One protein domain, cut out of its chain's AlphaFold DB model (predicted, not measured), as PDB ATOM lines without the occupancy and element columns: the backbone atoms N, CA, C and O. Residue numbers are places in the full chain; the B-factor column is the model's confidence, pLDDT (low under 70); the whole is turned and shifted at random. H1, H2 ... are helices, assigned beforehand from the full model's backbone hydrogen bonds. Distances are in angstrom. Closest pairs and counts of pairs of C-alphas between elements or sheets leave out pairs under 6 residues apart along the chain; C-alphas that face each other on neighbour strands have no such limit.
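Overview. This is residues 229 to 346 of the 348 residues of the protein "MHC class II regulatory factor RFX1-like" of Sinocyclocheilus rhinocerous (UniProt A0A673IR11). Three helices, H1, H2 and H5, run nearly along one axis, with H1 at the corner of their triangle: H2 folds back along one side of it, and the long H5 runs along another. H4 crosses near the first residues of H1, with H3 before it at the same end, while past the last residues of H5 the link of residues 326 to 332 sticks out and turns the chain round, and H6 folds back from it as a loose arm that touches no helix and whose residues 337 to 344 stick out. The printed part has 118 residues with six named helices, H1 to H6 in chain order, and no named strand; its class is all helix. It is only just loose, close to compact, with a radius of gyration of the C-alphas of 16.5 A and spans of 48 by 36 by 25 A.

Arrangement. H1, residues 229 to 250, is the hub, touching three helices. With residues 241 to 249 alone it touches H2, residues 255 to 264, and the two form a helical hairpin at a shallow tilt of 5 degrees, opposite ways; their closest C-alphas, those of Ile 245 and Val 257, are 6.1 A apart. H3, residues 277 to 287, is close to H1 but not clearly touching, with the closest C-alphas, those of Ser 233 and Cys 287, 6.9 A apart. H4, residues 290 to 296, only just touches H1, with 3 pairs of C-alphas within 8 A; the closest are His 230 and Val 292 at 7.4 A, and the lines are about perpendicular at 81 degrees. H3 and H4 meet only through their link. H5, residues 300 to 325, touches H1 at a shallow tilt of 13 degrees, the same way, with the C-alphas of Cys 242 and Leu 313 closest at 6.8 A. H2 and H5 are apart. H6, residues 333 to 344, touches no helix and is only just apart from H5, with their closest C-alphas 8.5 A apart. Every O i to N i+4 pair is within hydrogen-bond range in H1, H3 and H4; the counts are 5 of 6 in H2, 20 of 22 in H5 and 6 of 8 in H6.

Along the chain. H1 begins at C-alpha 229 (39.094, 14.179, -32.004) and measures 31.7 A from first to last C-alpha. H2 measures 15.3 A, H3 15.5 A and H4 9.9 A. H5, the longest, measures 35.8 A from C-alpha 300 (33.566, -1.837, -32.092). H6 measures 17.2 A and ends at C-alpha 344 (14.074, -5.077, -19.313).

Size, cuts and confidence. The two C-alphas farthest apart, those of Gln 229 and Ser 331, are 49.3 A apart. The printed part has no cut. The link from H2 to H3 is long, with 12 residues, of which 269 to 276 stand free. Residues 326 to 332 and 337 to 346 stand free too. The mean pLDDT of the printed part is 71.5; residues 267 to 284, 286 to 287 and 322 to 346 are under 70.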
ATOM      1  N   GLN A 229      39.818  13.124 -32.722       76.88
ATOM      2  CA  GLN A 229      39.094  14.179 -32.004       76.88
ATOM      3  C   GLN A 229      37.613  13.824 -31.756       76.88
ATOM      4  O   GLN A 229      37.085  14.147 -30.701       76.88
ATOM      5  N   HIS A 230      36.944  13.123 -32.685       81.06
ATOM      6  CA  HIS A 230      35.532  12.741 -32.546       81.06
ATOM      7  C   HIS A 230      35.335  11.657 -31.483       81.06
ATOM      8  O   HIS A 230      34.298  11.625 -30.828       81.06
ATOM      9  N   VAL A 231      36.339  10.794 -31.300       82.81
ATOM     10  CA  VAL A 231      36.380   9.797 -30.225       82.81
ATOM     11  C   VAL A 231      36.480  10.495 -28.867       82.81
ATOM     12  O   VAL A 231      35.630  10.267 -28.011       82.81
ATOM     13  N   LEU A 232      37.426  11.429 -28.707       80.44
ATOM     14  CA  LEU A 232      37.578  12.215 -27.474       80.44
ATOM     15  C   LEU A 232      36.321  13.051 -27.161       80.44
ATOM     16  O   LEU A 232      35.847  13.062 -26.026       80.44
ATOM     17  N   SER A 233      35.734  13.706 -28.171       80.44
ATOM     18  CA  SER A 233      34.468  14.441 -28.029       80.44
ATOM     19  C   SER A 233      33.304  13.532 -27.626       80.44
ATOM     20  O   SER A 233      32.467  13.945 -26.828       80.44
ATOM     21  N   TYR A 234      33.242  12.299 -28.138       85.06
ATOM     22  CA  TYR A 234      32.228  11.331 -27.723       85.06
ATOM     23  C   TYR A 234      32.415  10.890 -26.272       85.06
ATOM     24  O   TYR A 234      31.446  10.919 -25.522       85.06
ATOM     25  N   GLN A 235      33.640  10.555 -25.853       83.75
ATOM     26  CA  GLN A 235      33.910  10.156 -24.468       83.75
ATOM     27  C   GLN A 235      33.512  11.254 -23.469       83.75
ATOM     28  O   GLN A 235      32.873  10.959 -22.459       83.75
ATOM     29  N   LEU A 236      33.829  12.517 -23.779       82.69
ATOM     30  CA  LEU A 236      33.462  13.670 -22.953       82.69
ATOM     31  C   LEU A 236      31.938  13.837 -22.842       82.69
ATOM     32  O   LEU A 236      31.402  13.841 -21.737       82.69
ATOM     33  N   VAL A 237      31.228  13.929 -23.971       84.50
ATOM     34  CA  VAL A 237      29.777  14.199 -23.965       84.50
ATOM     35  C   VAL A 237      28.980  12.982 -23.464       84.50
ATOM     36  O   VAL A 237      27.919  13.147 -22.864       84.50
ATOM     37  N   TYR A 238      29.488  11.755 -23.637       87.88
ATOM     38  CA  TYR A 238      28.902  10.555 -23.029       87.88
ATOM     39  C   TYR A 238      29.086  10.548 -21.502       87.88
ATOM     40  O   TYR A 238      28.145  10.232 -20.777       87.88
ATOM     41  N   ARG A 239      30.240  10.994 -20.985       86.25
ATOM     42  CA  ARG A 239      30.449  11.187 -19.540       86.25
ATOM     43  C   ARG A 239      29.497  12.231 -18.954       86.25
ATOM     44  O   ARG A 239      28.814  11.929 -17.979       86.25
ATOM     45  N   GLU A 240      29.386  13.406 -19.575       84.56
ATOM     46  CA  GLU A 240      28.427  14.447 -19.166       84.56
ATOM     47  C   GLU A 240      26.976  13.924 -19.175       84.56
ATOM     48  O   GLU A 240      26.187  14.234 -18.280       84.56
ATOM     49  N   HIS A 241      26.623  13.076 -20.148       89.06
ATOM     50  CA  HIS A 241      25.312  12.431 -20.222       89.06
ATOM     51  C   HIS A 241      25.057  11.460 -19.057       89.06
ATOM     52  O   HIS A 241      23.990  11.516 -18.440       89.06
ATOM     53  N   CYS A 242      26.024  10.601 -18.721       89.81
ATOM     54  CA  CYS A 242      25.909   9.670 -17.598       89.81
ATOM     55  C   CYS A 242      25.891  10.392 -16.238       89.81
ATOM     56  O   CYS A 242      25.105  10.020 -15.367       89.81
ATOM     57  N   GLU A 243      26.681  11.457 -16.066       87.50
ATOM     58  CA  GLU A 243      26.647  12.312 -14.869       87.50
ATOM     59  C   GLU A 243      25.284  13.028 -14.723       87.50
ATOM     60  O   GLU A 243      24.733  13.084 -13.621       87.50
ATOM     61  N   ALA A 244      24.666  13.476 -15.825       86.50
ATOM     62  CA  ALA A 244      23.314  14.046 -15.808       86.50
ATOM     63  C   ALA A 244      22.216  13.014 -15.473       86.50
ATOM     64  O   ALA A 244      21.261  13.339 -14.765       86.50
ATOM     65  N   ILE A 245      22.340  11.763 -15.944       88.06
ATOM     66  CA  ILE A 245      21.441  10.667 -15.536       88.06
ATOM     67  C   ILE A 245      21.590  10.396 -14.035       88.06
ATOM     68  O   ILE A 245      20.584  10.234 -13.341       88.06
ATOM     69  N   LEU A 246      22.825  10.372 -13.529       87.06
ATOM     70  CA  LEU A 246      23.121  10.125 -12.120       87.06
ATOM     71  C   LEU A 246      22.484  11.183 -11.206       87.06
ATOM     72  O   LEU A 246      21.806  10.810 -10.250       87.06
ATOM     73  N   ASP A 247      22.606  12.475 -11.525       85.75
ATOM     74  CA  ASP A 247      21.937  13.549 -10.769       85.75
ATOM     75  C   ASP A 247      20.403  13.412 -10.800       85.75
ATOM     76  O   ASP A 247      19.747  13.442  -9.755       85.75
ATOM     77  N   VAL A 248      19.813  13.161 -11.973       86.50
ATOM     78  CA  VAL A 248      18.363  12.932 -12.111       86.50
ATOM     79  C   VAL A 248      17.885  11.739 -11.271       86.50
ATOM     80  O   VAL A 248      16.799  11.795 -10.687       86.50
ATOM     81  N   MET A 249      18.686  10.676 -11.163       83.56
ATOM     82  CA  MET A 249      18.376   9.497 -10.348       83.56
ATOM     83  C   MET A 249      18.560   9.738  -8.847       83.56
ATOM     84  O   MET A 249      17.682   9.365  -8.071       83.56
ATOM     85  N   VAL A 250      19.630  10.425  -8.435       81.94
ATOM     86  CA  VAL A 250      19.863  10.843  -7.039       81.94
ATOM     87  C   VAL A 250      18.736  11.753  -6.534       81.94
ATOM     88  O   VAL A 250      18.333  11.653  -5.376       81.94
ATOM     89  N   ASN A 251      18.181  12.601  -7.405       82.00
ATOM     90  CA  ASN A 251      17.032  13.457  -7.103       82.00
ATOM     91  C   ASN A 251      15.661  12.762  -7.297       82.00
ATOM     92  O   ASN A 251      14.625  13.415  -7.163       82.00
ATOM     93  N   LEU A 252      15.634  11.456  -7.605       82.31
ATOM     94  CA  LEU A 252      14.430  10.639  -7.843       82.31
ATOM     95  C   LEU A 252      13.506  11.166  -8.966       82.31
ATOM     96  O   LEU A 252      12.307  10.881  -8.995       82.31
ATOM     97  N   GLN A 253      14.046  11.913  -9.933       79.69
ATOM     98  CA  GLN A 253      13.290  12.554 -11.018       79.69
ATOM     99  C   GLN A 253      13.137  11.641 -12.248       79.69
ATOM    100  O   GLN A 253      13.348  12.067 -13.383       79.69
ATOM    101  N   PHE A 254      12.728  10.384 -12.033       81.69
ATOM    102  CA  PHE A 254      12.653   9.325 -13.058       81.69
ATOM    103  C   PHE A 254      12.097   9.744 -14.442       81.69
ATOM    104  O   PHE A 254      12.697   9.338 -15.440       81.69
ATOM    105  N   PRO A 255      11.040  10.580 -14.570       84.12
ATOM    106  CA  PRO A 255      10.533  11.017 -15.879       84.12
ATOM    107  C   PRO A 255      11.531  11.805 -16.749       84.12
ATOM    108  O   PRO A 255      11.337  11.909 -17.959       84.12
ATOM    109  N   LEU A 256      12.595  12.373 -16.169       82.81
ATOM    110  CA  LEU A 256      13.606  13.117 -16.926       82.81
ATOM    111  C   LEU A 256      14.656  12.214 -17.591       82.81
ATOM    112  O   LEU A 256      15.279  12.654 -18.553       82.81
ATOM    113  N   VAL A 257      14.821  10.955 -17.164       85.88
ATOM    114  CA  VAL A 257      15.803  10.032 -17.775       85.88
ATOM    115  C   VAL A 257      15.463   9.757 -19.242       85.88
ATOM    116  O   VAL A 257      16.333   9.855 -20.103       85.88
ATOM    117  N   GLU A 258      14.182   9.531 -19.557       82.44
ATOM    118  CA  GLU A 258      13.715   9.386 -20.946       82.44
ATOM    119  C   GLU A 258      14.009  10.650 -21.777       82.44
ATOM    120  O   GLU A 258      14.390  10.562 -22.944       82.44
ATOM    121  N   THR A 259      13.894  11.831 -21.159       84.50
ATOM    122  CA  THR A 259      14.189  13.118 -21.806       84.50
ATOM    123  C   THR A 259      15.687  13.259 -22.098       84.50
ATOM    124  O   THR A 259      16.055  13.655 -23.205       84.50
ATOM    125  N   LEU A 260      16.556  12.883 -21.152       85.06
ATOM    126  CA  LEU A 260      18.010  12.875 -21.343       85.06
ATOM    127  C   LEU A 260      18.430  11.899 -22.451       85.06
ATOM    128  O   LEU A 260      19.180  12.294 -23.342       85.06
ATOM    129  N   TRP A 261      17.920  10.661 -22.446       87.56
ATOM    130  CA  TRP A 261      18.213   9.670 -23.490       87.56
ATOM    131  C   TRP A 261      17.747  10.128 -24.876       87.56
ATOM    132  O   TRP A 261      18.521  10.061 -25.835       87.56
ATOM    133  N   LYS A 262      16.511  10.637 -25.002       82.50
ATOM    134  CA  LYS A 262      15.988  11.150 -26.281       82.50
ATOM    135  C   LYS A 262      16.789  12.353 -26.790       82.50
ATOM    136  O   LYS A 262      17.017  12.452 -27.995       82.50
ATOM    137  N   SER A 263      17.256  13.221 -25.888       81.75
ATOM    138  CA  SER A 263      18.120  14.361 -26.219       81.75
ATOM    139  C   SER A 263      19.500  13.912 -26.718       81.75
ATOM    140  O   SER A 263      19.880  14.246 -27.841       81.75
ATOM    141  N   PHE A 264      20.218  13.086 -25.944       85.50
ATOM    142  CA  PHE A 264      21.577  12.633 -26.274       85.50
ATOM    143  C   PHE A 264      21.631  11.847 -27.593       85.50
ATOM    144  O   PHE A 264      22.409  12.174 -28.491       85.50
ATOM    145  N   TRP A 265      20.745  10.861 -27.767       84.75
ATOM    146  CA  TRP A 265      20.675  10.060 -28.995       84.75
ATOM    147  C   TRP A 265      20.002  10.789 -30.170       84.75
ATOM    148  O   TRP A 265      19.865  10.226 -31.261       84.75
ATOM    149  N   ARG A 266      19.596  12.054 -29.980       79.06
ATOM    150  CA  ARG A 266      18.929  12.899 -30.984       79.06
ATOM    151  C   ARG A 266      17.706  12.215 -31.588       79.06
ATOM    152  O   ARG A 266      17.499  12.236 -32.810       79.06
ATOM    153  N   PHE A 267      16.914  11.575 -30.734       61.41
ATOM    154  CA  PHE A 267      15.715  10.846 -31.119       61.41
ATOM    155  C   PHE A 267      14.578  11.828 -31.433       61.41
ATOM    156  O   PHE A 267      13.721  12.130 -30.606       61.41
ATOM    157  N   SER A 268      14.600  12.345 -32.661       54.66
ATOM    158  CA  SER A 268      13.516  13.149 -33.225       54.66
ATOM    159  C   SER A 268      12.389  12.227 -33.691       54.66
ATOM    160  O   SER A 268      12.293  11.860 -34.864       54.66
ATOM    161  N   GLU A 269      11.560  11.806 -32.737       37.38
ATOM    162  CA  GLU A 269      10.241  11.242 -33.022       37.38
ATOM    163  C   GLU A 269       9.424  12.300 -33.784       37.38
ATOM    164  O   GLU A 269       9.446  13.475 -33.419       37.38
ATOM    165  N   GLY A 270       8.777  11.916 -34.889       45.91
ATOM    166  CA  GLY A 270       8.452  12.827 -35.997       45.91
ATOM    167  C   GLY A 270       7.418  13.931 -35.725       45.91
ATOM    168  O   GLY A 270       6.313  13.873 -36.258       45.91
ATOM    169  N   GLN A 271       7.792  14.972 -34.977       37.81
ATOM    170  CA  GLN A 271       7.016  16.200 -34.791       37.81
ATOM    171  C   GLN A 271       7.776  17.428 -35.302       37.81
ATOM    172  O   GLN A 271       8.831  17.812 -34.802       37.81
ATOM    173  N   SER A 272       7.205  18.071 -36.315       44.09
ATOM    174  CA  SER A 272       7.717  19.299 -36.911       44.09
ATOM    175  C   SER A 272       7.263  20.535 -36.127       44.09
ATOM    176  O   SER A 272       6.116  20.967 -36.254       44.09
ATOM    177  N   GLY A 273       8.179  21.170 -35.386       45.28
ATOM    178  CA  GLY A 273       8.020  22.585 -35.014       45.28
ATOM    179  C   GLY A 273       8.480  23.051 -33.631       45.28
ATOM    180  O   GLY A 273       8.384  24.254 -33.392       45.28
ATOM    181  N   ASP A 274       8.959  22.182 -32.735       37.09
ATOM    182  CA  ASP A 274       9.413  22.633 -31.410       37.09
ATOM    183  C   ASP A 274      10.799  23.299 -31.459       37.09
ATOM    184  O   ASP A 274      11.778  22.744 -31.961       37.09
ATOM    185  N   THR A 275      10.859  24.527 -30.938       45.84
ATOM    186  CA  THR A 275      11.998  25.448 -31.100       45.84
ATOM    187  C   THR A 275      12.998  25.388 -29.942       45.84
ATOM    188  O   THR A 275      14.168  25.697 -30.148       45.84
ATOM    189  N   ASP A 276      12.587  24.968 -28.741       42.97
ATOM    190  CA  ASP A 276      13.475  24.934 -27.562       42.97
ATOM    191  C   ASP A 276      14.566  23.857 -27.693       42.97
ATOM    192  O   ASP A 276      15.702  24.065 -27.267       42.97
ATOM    193  N   THR A 277      14.268  22.735 -28.358       45.31
ATOM    194  CA  THR A 277      15.247  21.673 -28.636       45.31
ATOM    195  C   THR A 277      16.357  22.137 -29.581       45.31
ATOM    196  O   THR A 277      17.457  21.593 -29.527       45.31
ATOM    197  N   LEU A 278      16.100  23.138 -30.434       44.16
ATOM    198  CA  LEU A 278      17.048  23.567 -31.467       44.16
ATOM    199  C   LEU A 278      18.342  24.141 -30.885       44.16
ATOM    200  O   LEU A 278      19.381  23.939 -31.493       44.16
ATOM    201  N   GLY A 279      18.317  24.799 -29.720       43.44
ATOM    202  CA  GLY A 279      19.536  25.343 -29.103       43.44
ATOM    203  C   GLY A 279      20.497  24.249 -28.625       43.44
ATOM    204  O   GLY A 279      21.668  24.235 -28.994       43.44
ATOM    205  N   LEU A 280      19.980  23.281 -27.861       46.38
ATOM    206  CA  LEU A 280      20.767  22.143 -27.370       46.38
ATOM    207  C   LEU A 280      21.156  21.178 -28.504       46.38
ATOM    208  O   LEU A 280      22.234  20.578 -28.472       46.38
ATOM    209  N   HIS A 281      20.316  21.044 -29.536       51.06
ATOM    210  CA  HIS A 281      20.674  20.282 -30.729       51.06
ATOM    211  C   HIS A 281      21.790  20.985 -31.515       51.06
ATOM    212  O   HIS A 281      22.775  20.332 -31.818       51.06
ATOM    213  N   ASP A 282      21.699  22.296 -31.765       51.53
ATOM    214  CA  ASP A 282      22.707  23.088 -32.491       51.53
ATOM    215  C   ASP A 282      24.077  23.072 -31.787       51.53
ATOM    216  O   ASP A 282      25.085  22.753 -32.415       51.53
ATOM    217  N   ASP A 283      24.144  23.322 -30.474       52.53
ATOM    218  CA  ASP A 283      25.422  23.263 -29.747       52.53
ATOM    219  C   ASP A 283      25.989  21.838 -29.645       52.53
ATOM    220  O   ASP A 283      27.180  21.634 -29.889       52.53
ATOM    221  N   SER A 284      25.161  20.818 -29.389       59.47
ATOM    222  CA  SER A 284      25.660  19.435 -29.399       59.47
ATOM    223  C   SER A 284      26.098  18.983 -30.800       59.47
ATOM    224  O   SER A 284      27.039  18.202 -30.923       59.47
ATOM    225  N   GLU A 285      25.425  19.429 -31.863       70.06
ATOM    226  CA  GLU A 285      25.700  19.055 -33.257       70.06
ATOM    227  C   GLU A 285      26.956  19.747 -33.808       70.06
ATOM    228  O   GLU A 285      27.620  19.178 -34.675       70.06
ATOM    229  N   LYS A 286      27.364  20.887 -33.226       66.62
ATOM    230  CA  LYS A 286      28.723  21.446 -33.373       66.62
ATOM    231  C   LYS A 286      29.777  20.582 -32.673       66.62
ATOM    232  O   LYS A 286      30.828  20.332 -33.257       66.62
ATOM    233  N   CYS A 287      29.517  20.139 -31.439       67.31
ATOM    234  CA  CYS A 287      30.482  19.372 -30.639       67.31
ATOM    235  C   CYS A 287      30.696  17.936 -31.150       67.31
ATOM    236  O   CYS A 287      31.821  17.443 -31.160       67.31
ATOM    237  N   LEU A 288      29.625  17.262 -31.576       78.19
ATOM    238  CA  LEU A 288      29.670  15.925 -32.168       78.19
ATOM    239  C   LEU A 288      28.483  15.740 -33.133       78.19
ATOM    240  O   LEU A 288      27.385  15.416 -32.670       78.19
ATOM    241  N   PRO A 289      28.663  15.913 -34.457       81.44
ATOM    242  CA  PRO A 289      27.571  15.845 -35.431       81.44
ATOM    243  C   PRO A 289      26.801  14.518 -35.411       81.44
ATOM    244  O   PRO A 289      27.377  13.454 -35.172       81.44
ATOM    245  N   LYS A 290      25.497  14.538 -35.729       82.12
ATOM    246  CA  LYS A 290      24.659  13.323 -35.690       82.12
ATOM    247  C   LYS A 290      25.140  12.214 -36.639       82.12
ATOM    248  O   LYS A 290      25.034  11.038 -36.302       82.12
ATOM    249  N   SER A 291      25.710  12.573 -37.789       81.38
ATOM    250  CA  SER A 291      26.349  11.632 -38.723       81.38
ATOM    251  C   SER A 291      27.573  10.934 -38.120       81.38
ATOM    252  O   SER A 291      27.735   9.727 -38.290       81.38
ATOM    253  N   VAL A 292      28.397  11.677 -37.376       83.19
ATOM    254  CA  VAL A 292      29.592  11.172 -36.685       83.19
ATOM    255  C   VAL A 292      29.194  10.264 -35.521       83.19
ATOM    256  O   VAL A 292      29.745   9.174 -35.395       83.19
ATOM    257  N   LEU A 293      28.179  10.645 -34.736       85.75
ATOM    258  CA  LEU A 293      27.607   9.802 -33.677       85.75
ATOM    259  C   LEU A 293      27.136   8.443 -34.230       85.75
ATOM    260  O   LEU A 293      27.526   7.401 -33.714       85.75
ATOM    261  N   VAL A 294      26.375   8.433 -35.331       86.00
ATOM    262  CA  VAL A 294      25.895   7.194 -35.984       86.00
ATOM    263  C   VAL A 294      27.033   6.323 -36.542       86.00
ATOM    264  O   VAL A 294      26.853   5.113 -36.690       86.00
ATOM    265  N   LEU A 295      28.195   6.905 -36.854       86.19
ATOM    266  CA  LEU A 295      29.379   6.172 -37.308       86.19
ATOM    267  C   LEU A 295      30.197   5.614 -36.128       86.19
ATOM    268  O   LEU A 295      30.663   4.479 -36.196       86.19
ATOM    269  N   LEU A 296      30.290   6.353 -35.019       85.88
ATOM    270  CA  LEU A 296      30.871   5.880 -33.755       85.88
ATOM    271  C   LEU A 296      30.072   4.712 -33.154       85.88
ATOM    272  O   LEU A 296      30.664   3.722 -32.740       85.88
ATOM    273  N   CYS A 297      28.737   4.745 -33.235       86.50
ATOM    274  CA  CYS A 297      27.855   3.622 -32.875       86.50
ATOM    275  C   CYS A 297      27.985   2.379 -33.781       86.50
ATOM    276  O   CYS A 297      27.201   1.442 -33.652       86.50
ATOM    277  N   LYS A 298      28.934   2.367 -34.725       86.50
ATOM    278  CA  LYS A 298      29.294   1.211 -35.563       86.50
ATOM    279  C   LYS A 298      30.769   0.825 -35.419       86.50
ATOM    280  O   LYS A 298      31.242  -0.046 -36.145       86.50
ATOM    281  N   TYR A 299      31.502   1.482 -34.522       86.94
ATOM    282  CA  TYR A 299      32.920   1.243 -34.294       86.94
ATOM    283  C   TYR A 299      33.104   0.421 -33.013       86.94
ATOM    284  O   TYR A 299      32.832   0.895 -31.912       86.94
ATOM    285  N   GLU A 300      33.545  -0.830 -33.168       87.38
ATOM    286  CA  GLU A 300      33.566  -1.837 -32.092       87.38
ATOM    287  C   GLU A 300      34.231  -1.380 -30.778       87.38
ATOM    288  O   GLU A 300      33.616  -1.581 -29.730       87.38
ATOM    289  N   PRO A 301      35.405  -0.710 -30.776       86.81
ATOM    290  CA  PRO A 301      36.037  -0.274 -29.529       86.81
ATOM    291  C   PRO A 301      35.188   0.749 -28.766       86.81
ATOM    292  O   PRO A 301      35.145   0.726 -27.538       86.81
ATOM    293  N   ILE A 302      34.445   1.603 -29.483       88.31
ATOM    294  CA  ILE A 302      33.502   2.549 -28.877       88.31
ATOM    295  C   ILE A 302      32.276   1.817 -28.336       88.31
ATOM    296  O   ILE A 302      31.853   2.124 -27.228       88.31
ATOM    297  N   LEU A 303      31.733   0.822 -29.043       87.38
ATOM    298  CA  LEU A 303      30.631   0.002 -28.520       87.38
ATOM    299  C   LEU A 303      31.039  -0.761 -27.248       87.38
ATOM    300  O   LEU A 303      30.281  -0.780 -26.277       87.38
ATOM    301  N   HIS A 304      32.250  -1.324 -27.215       86.38
ATOM    302  CA  HIS A 304      32.794  -1.988 -26.029       86.38
ATOM    303  C   HIS A 304      32.966  -1.010 -24.859       86.38
ATOM    304  O   HIS A 304      32.492  -1.278 -23.756       86.38
ATOM    305  N   TRP A 305      33.596   0.141 -25.100       88.62
ATOM    306  CA  TRP A 305      33.810   1.182 -24.091       88.62
ATOM    307  C   TRP A 305      32.497   1.748 -23.540       88.62
ATOM    308  O   TRP A 305      32.331   1.846 -22.326       88.62
ATOM    309  N   THR A 306      31.532   2.030 -24.419       89.62
ATOM    310  CA  THR A 306      30.181   2.494 -24.055       89.62
ATOM    311  C   THR A 306      29.516   1.487 -23.124       89.62
ATOM    312  O   THR A 306      29.035   1.861 -22.061       89.62
ATOM    313  N   ARG A 307      29.586   0.190 -23.455       88.69
ATOM    314  CA  ARG A 307      29.055  -0.895 -22.619       88.69
ATOM    315  C   ARG A 307      29.747  -0.994 -21.254       88.69
ATOM    316  O   ARG A 307      29.088  -1.308 -20.265       88.69
ATOM    317  N   GLU A 308      31.056  -0.758 -21.169       87.44
ATOM    318  CA  GLU A 308      31.766  -0.724 -19.880       87.44
ATOM    319  C   GLU A 308      31.345   0.486 -19.028       87.44
ATOM    320  O   GLU A 308      31.124   0.332 -17.826       87.44
ATOM    321  N   CYS A 309      31.127   1.644 -19.650       88.06
ATOM    322  CA  CYS A 309      30.616   2.846 -18.988       88.06
ATOM    323  C   CYS A 309      29.150   2.697 -18.534       88.06
ATOM    324  O   CYS A 309      28.826   3.056 -17.403       88.06
ATOM    325  N   ASP A 310      28.286   2.097 -19.361       89.75
ATOM    326  CA  ASP A 310      26.912   1.707 -19.015       89.75
ATOM    327  C   ASP A 310      26.900   0.781 -17.787       89.75
ATOM    328  O   ASP A 310      26.191   1.038 -16.817       89.75
ATOM    329  N   ASN A 311      27.732  -0.272 -17.775       88.44
ATOM    330  CA  ASN A 311      27.841  -1.175 -16.623       88.44
ATOM    331  C   ASN A 311      28.239  -0.421 -15.340       88.44
ATOM    332  O   ASN A 311      27.655  -0.674 -14.286       88.44
ATOM    333  N   LEU A 312      29.194   0.513 -15.415       88.50
ATOM    334  CA  LEU A 312      29.582   1.350 -14.275       88.50
ATOM    335  C   LEU A 312      28.436   2.263 -13.818       88.50
ATOM    336  O   LEU A 312      28.173   2.336 -12.617       88.50
ATOM    337  N   LEU A 313      27.724   2.912 -14.743       87.00
ATOM    338  CA  LEU A 313      26.549   3.730 -14.432       87.00
ATOM    339  C   LEU A 313      25.474   2.894 -13.721       87.00
ATOM    340  O   LEU A 313      25.030   3.279 -12.642       87.00
ATOM    341  N   TYR A 314      25.087   1.736 -14.266       87.69
ATOM    342  CA  TYR A 314      24.048   0.899 -13.661       87.69
ATOM    343  C   TYR A 314      24.451   0.343 -12.290       87.69
ATOM    344  O   TYR A 314      23.602   0.307 -11.403       87.69
ATOM    345  N   GLN A 315      25.720  -0.024 -12.065       85.94
ATOM    346  CA  GLN A 315      26.193  -0.435 -10.732       85.94
ATOM    347  C   GLN A 315      26.089   0.716  -9.717       85.94
ATOM    348  O   GLN A 315      25.452   0.550  -8.680       85.94
ATOM    349  N   ASN A 316      26.606   1.909 -10.047       84.00
ATOM    350  CA  ASN A 316      26.501   3.093  -9.178       84.00
ATOM    351  C   ASN A 316      25.031   3.448  -8.874       84.00
ATOM    352  O   ASN A 316      24.673   3.720  -7.729       84.00
ATOM    353  N   LEU A 317      24.154   3.401  -9.884       83.88
ATOM    354  CA  LEU A 317      22.719   3.637  -9.709       83.88
ATOM    355  C   LEU A 317      22.060   2.594  -8.798       83.88
ATOM    356  O   LEU A 317      21.222   2.955  -7.977       83.88
ATOM    357  N   VAL A 318      22.432   1.319  -8.913       83.00
ATOM    358  CA  VAL A 318      21.914   0.247  -8.051       83.00
ATOM    359  C   VAL A 318      22.384   0.428  -6.604       83.00
ATOM    360  O   VAL A 318      21.556   0.351  -5.696       83.00
ATOM    361  N   GLU A 319      23.663   0.740  -6.375       80.31
ATOM    362  CA  GLU A 319      24.211   1.000  -5.034       80.31
ATOM    363  C   GLU A 319      23.586   2.232  -4.360       80.31
ATOM    364  O   GLU A 319      23.349   2.213  -3.152       80.31
ATOM    365  N   ILE A 320      23.262   3.276  -5.128       76.94
ATOM    366  CA  ILE A 320      22.602   4.492  -4.629       76.94
ATOM    367  C   ILE A 320      21.106   4.264  -4.378       76.94
ATOM    368  O   ILE A 320      20.581   4.695  -3.351       76.94
ATOM    369  N   LEU A 321      20.398   3.591  -5.291       71.38
ATOM    370  CA  LEU A 321      18.944   3.447  -5.205       71.38
ATOM    371  C   LEU A 321      18.511   2.360  -4.212       71.38
ATOM    372  O   LEU A 321      17.486   2.539  -3.557       71.38
ATOM    373  N   ILE A 322      19.260   1.262  -4.042       69.75
ATOM    374  CA  ILE A 322      18.894   0.176  -3.108       69.75
ATOM    375  C   ILE A 322      18.667   0.681  -1.661       69.75
ATOM    376  O   ILE A 322      17.614   0.368  -1.096       69.75
ATOM    377  N   PRO A 323      19.559   1.487  -1.044       64.88
ATOM    378  CA  PRO A 323      19.386   1.985   0.326       64.88
ATOM    379  C   PRO A 323      18.252   3.001   0.528       64.88
ATOM    380  O   PRO A 323      17.877   3.257   1.677       64.88
ATOM    381  N   ASP A 324      17.725   3.604  -0.541       57.16
ATOM    382  CA  ASP A 324      16.534   4.467  -0.511       57.16
ATOM    383  C   ASP A 324      15.249   3.667  -0.820       57.16
ATOM    384  O   ASP A 324      14.235   3.855  -0.147       57.16
ATOM    385  N   VAL A 325      15.306   2.711  -1.756       57.91
ATOM    386  CA  VAL A 325      14.189   1.843  -2.186       57.91
ATOM    387  C   VAL A 325      13.825   0.763  -1.158       57.91
ATOM    388  O   VAL A 325      12.650   0.425  -1.030       57.91
ATOM    389  N   LEU A 326      14.795   0.221  -0.413       48.16
ATOM    390  CA  LEU A 326      14.555  -0.830   0.592       48.16
ATOM    391  C   LEU A 326      14.143  -0.304   1.978       48.16
ATOM    392  O   LEU A 326      13.913  -1.100   2.893       48.16
ATOM    393  N   ARG A 327      14.009   1.016   2.168       55.31
ATOM    394  CA  ARG A 327      13.360   1.552   3.381       55.31
ATOM    395  C   ARG A 327      11.862   1.213   3.359       55.31
ATOM    396  O   ARG A 327      11.307   1.070   2.273       55.31
ATOM    397  N   PRO A 328      11.185   1.087   4.520       41.44
ATOM    398  CA  PRO A 328       9.784   0.664   4.588       41.44
ATOM    399  C   PRO A 328       8.872   1.443   3.627       41.44
ATOM    400  O   PRO A 328       8.647   2.642   3.791       41.44
ATOM    401  N   ILE A 329       8.398   0.733   2.602       44.88
ATOM    402  CA  ILE A 329       7.934   1.298   1.330       44.88
ATOM    403  C   ILE A 329       6.615   2.078   1.498       44.88
ATOM    404  O   ILE A 329       5.608   1.485   1.895       44.88
ATOM    405  N   PRO A 330       6.560   3.374   1.128       42.81
ATOM    406  CA  PRO A 330       5.303   4.066   0.846       42.81
ATOM    407  C   PRO A 330       4.624   3.440  -0.382       42.81
ATOM    408  O   PRO A 330       5.285   3.147  -1.376       42.81
ATOM    409  N   SER A 331       3.304   3.250  -0.324       44.97
ATOM    410  CA  SER A 331       2.518   2.330  -1.173       44.97
ATOM    411  C   SER A 331       2.578   2.519  -2.702       44.97
ATOM    412  O   SER A 331       1.996   1.721  -3.433       44.97
ATOM    413  N   GLU A 332       3.247   3.552  -3.205       50.12
ATOM    414  CA  GLU A 332       3.297   3.926  -4.625       50.12
ATOM    415  C   GLU A 332       4.249   3.036  -5.451       50.12
ATOM    416  O   GLU A 332       4.022   2.811  -6.643       50.12
ATOM    417  N   LEU A 333       5.299   2.482  -4.828       49.06
ATOM    418  CA  LEU A 333       6.428   1.872  -5.549       49.06
ATOM    419  C   LEU A 333       6.109   0.534  -6.252       49.06
ATOM    420  O   LEU A 333       6.875   0.091  -7.108       49.06
ATOM    421  N   HIS A 334       4.967  -0.092  -5.947       51.03
ATOM    422  CA  HIS A 334       4.538  -1.349  -6.580       51.03
ATOM    423  C   HIS A 334       4.271  -1.196  -8.094       51.03
ATOM    424  O   HIS A 334       4.437  -2.146  -8.857       51.03
ATOM    425  N   ASN A 335       3.912   0.010  -8.548       51.44
ATOM    426  CA  ASN A 335       3.704   0.310  -9.970       51.44
ATOM    427  C   ASN A 335       5.032   0.573 -10.716       51.44
ATOM    428  O   ASN A 335       5.162   0.275 -11.908       51.44
ATOM    429  N   SER A 336       6.037   1.102 -10.011       49.25
ATOM    430  CA  SER A 336       7.345   1.463 -10.574       49.25
ATOM    431  C   SER A 336       8.188   0.227 -10.890       49.25
ATOM    432  O   SER A 336       8.735   0.107 -11.987       49.25
ATOM    433  N   THR A 337       8.229  -0.752  -9.980       54.53
ATOM    434  CA  THR A 337       8.941  -2.028 -10.188       54.53
ATOM    435  C   THR A 337       8.383  -2.807 -11.382       54.53
ATOM    436  O   THR A 337       9.148  -3.345 -12.182       54.53
ATOM    437  N   GLN A 338       7.060  -2.802 -11.581       52.88
ATOM    438  CA  GLN A 338       6.430  -3.458 -12.732       52.88
ATOM    439  C   GLN A 338       6.659  -2.715 -14.065       52.88
ATOM    440  O   GLN A 338       6.496  -3.306 -15.134       52.88
ATOM    441  N   THR A 339       7.078  -1.447 -14.025       55.00
ATOM    442  CA  THR A 339       7.529  -0.703 -15.215       55.00
ATOM    443  C   THR A 339       8.968  -1.068 -15.583       55.00
ATOM    444  O   THR A 339       9.243  -1.342 -16.750       55.00
ATOM    445  N   LEU A 340       9.865  -1.176 -14.597       57.69
ATOM    446  CA  LEU A 340      11.258  -1.590 -14.819       57.69
ATOM    447  C   LEU A 340      11.361  -3.001 -15.423       57.69
ATOM    448  O   LEU A 340      12.070  -3.190 -16.409       57.69
ATOM    449  N   TYR A 341      10.583  -3.968 -14.918       52.00
ATOM    450  CA  TYR A 341      10.521  -5.315 -15.506       52.00
ATOM    451  C   TYR A 341      10.057  -5.315 -16.973       52.00
ATOM    452  O   TYR A 341      10.543  -6.117 -17.771       52.00
ATOM    453  N   LYS A 342       9.143  -4.412 -17.359       49.53
ATOM    454  CA  LYS A 342       8.691  -4.289 -18.756       49.53
ATOM    455  C   LYS A 342       9.785  -3.736 -19.664       49.53
ATOM    456  O   LYS A 342       9.979  -4.293 -20.736       49.53
ATOM    457  N   LEU A 343      10.518  -2.710 -19.228       52.62
ATOM    458  CA  LEU A 343      11.644  -2.158 -19.993       52.62
ATOM    459  C   LEU A 343      12.728  -3.220 -20.231       52.62
ATOM    460  O   LEU A 343      13.135  -3.421 -21.369       52.62
ATOM    461  N   TYR A 344      13.089  -3.990 -19.199       49.97
ATOM    462  CA  TYR A 344      14.074  -5.077 -19.313       49.97
ATOM    463  C   TYR A 344      13.641  -6.208 -20.271       49.97
ATOM    464  O   TYR A 344      14.479  -6.919 -20.817       49.97
ATOM    465  N   THR A 345      12.333  -6.373 -20.504       48.09
ATOM    466  CA  THR A 345      11.774  -7.384 -21.425       48.09
ATOM    467  C   THR A 345      11.731  -6.901 -22.887       48.09
ATOM    468  O   THR A 345      11.470  -7.693 -23.785       48.09
ATOM    469  N   VAL A 346      11.980  -5.611 -23.148       49.56
ATOM    470  CA  VAL A 346      11.925  -4.991 -24.493       49.56
ATOM    471  C   VAL A 346      13.326  -4.839 -25.118       49.56
ATOM    472  O   VAL A 346      13.455  -4.373 -26.246       49.56
TER     473      VAL A 346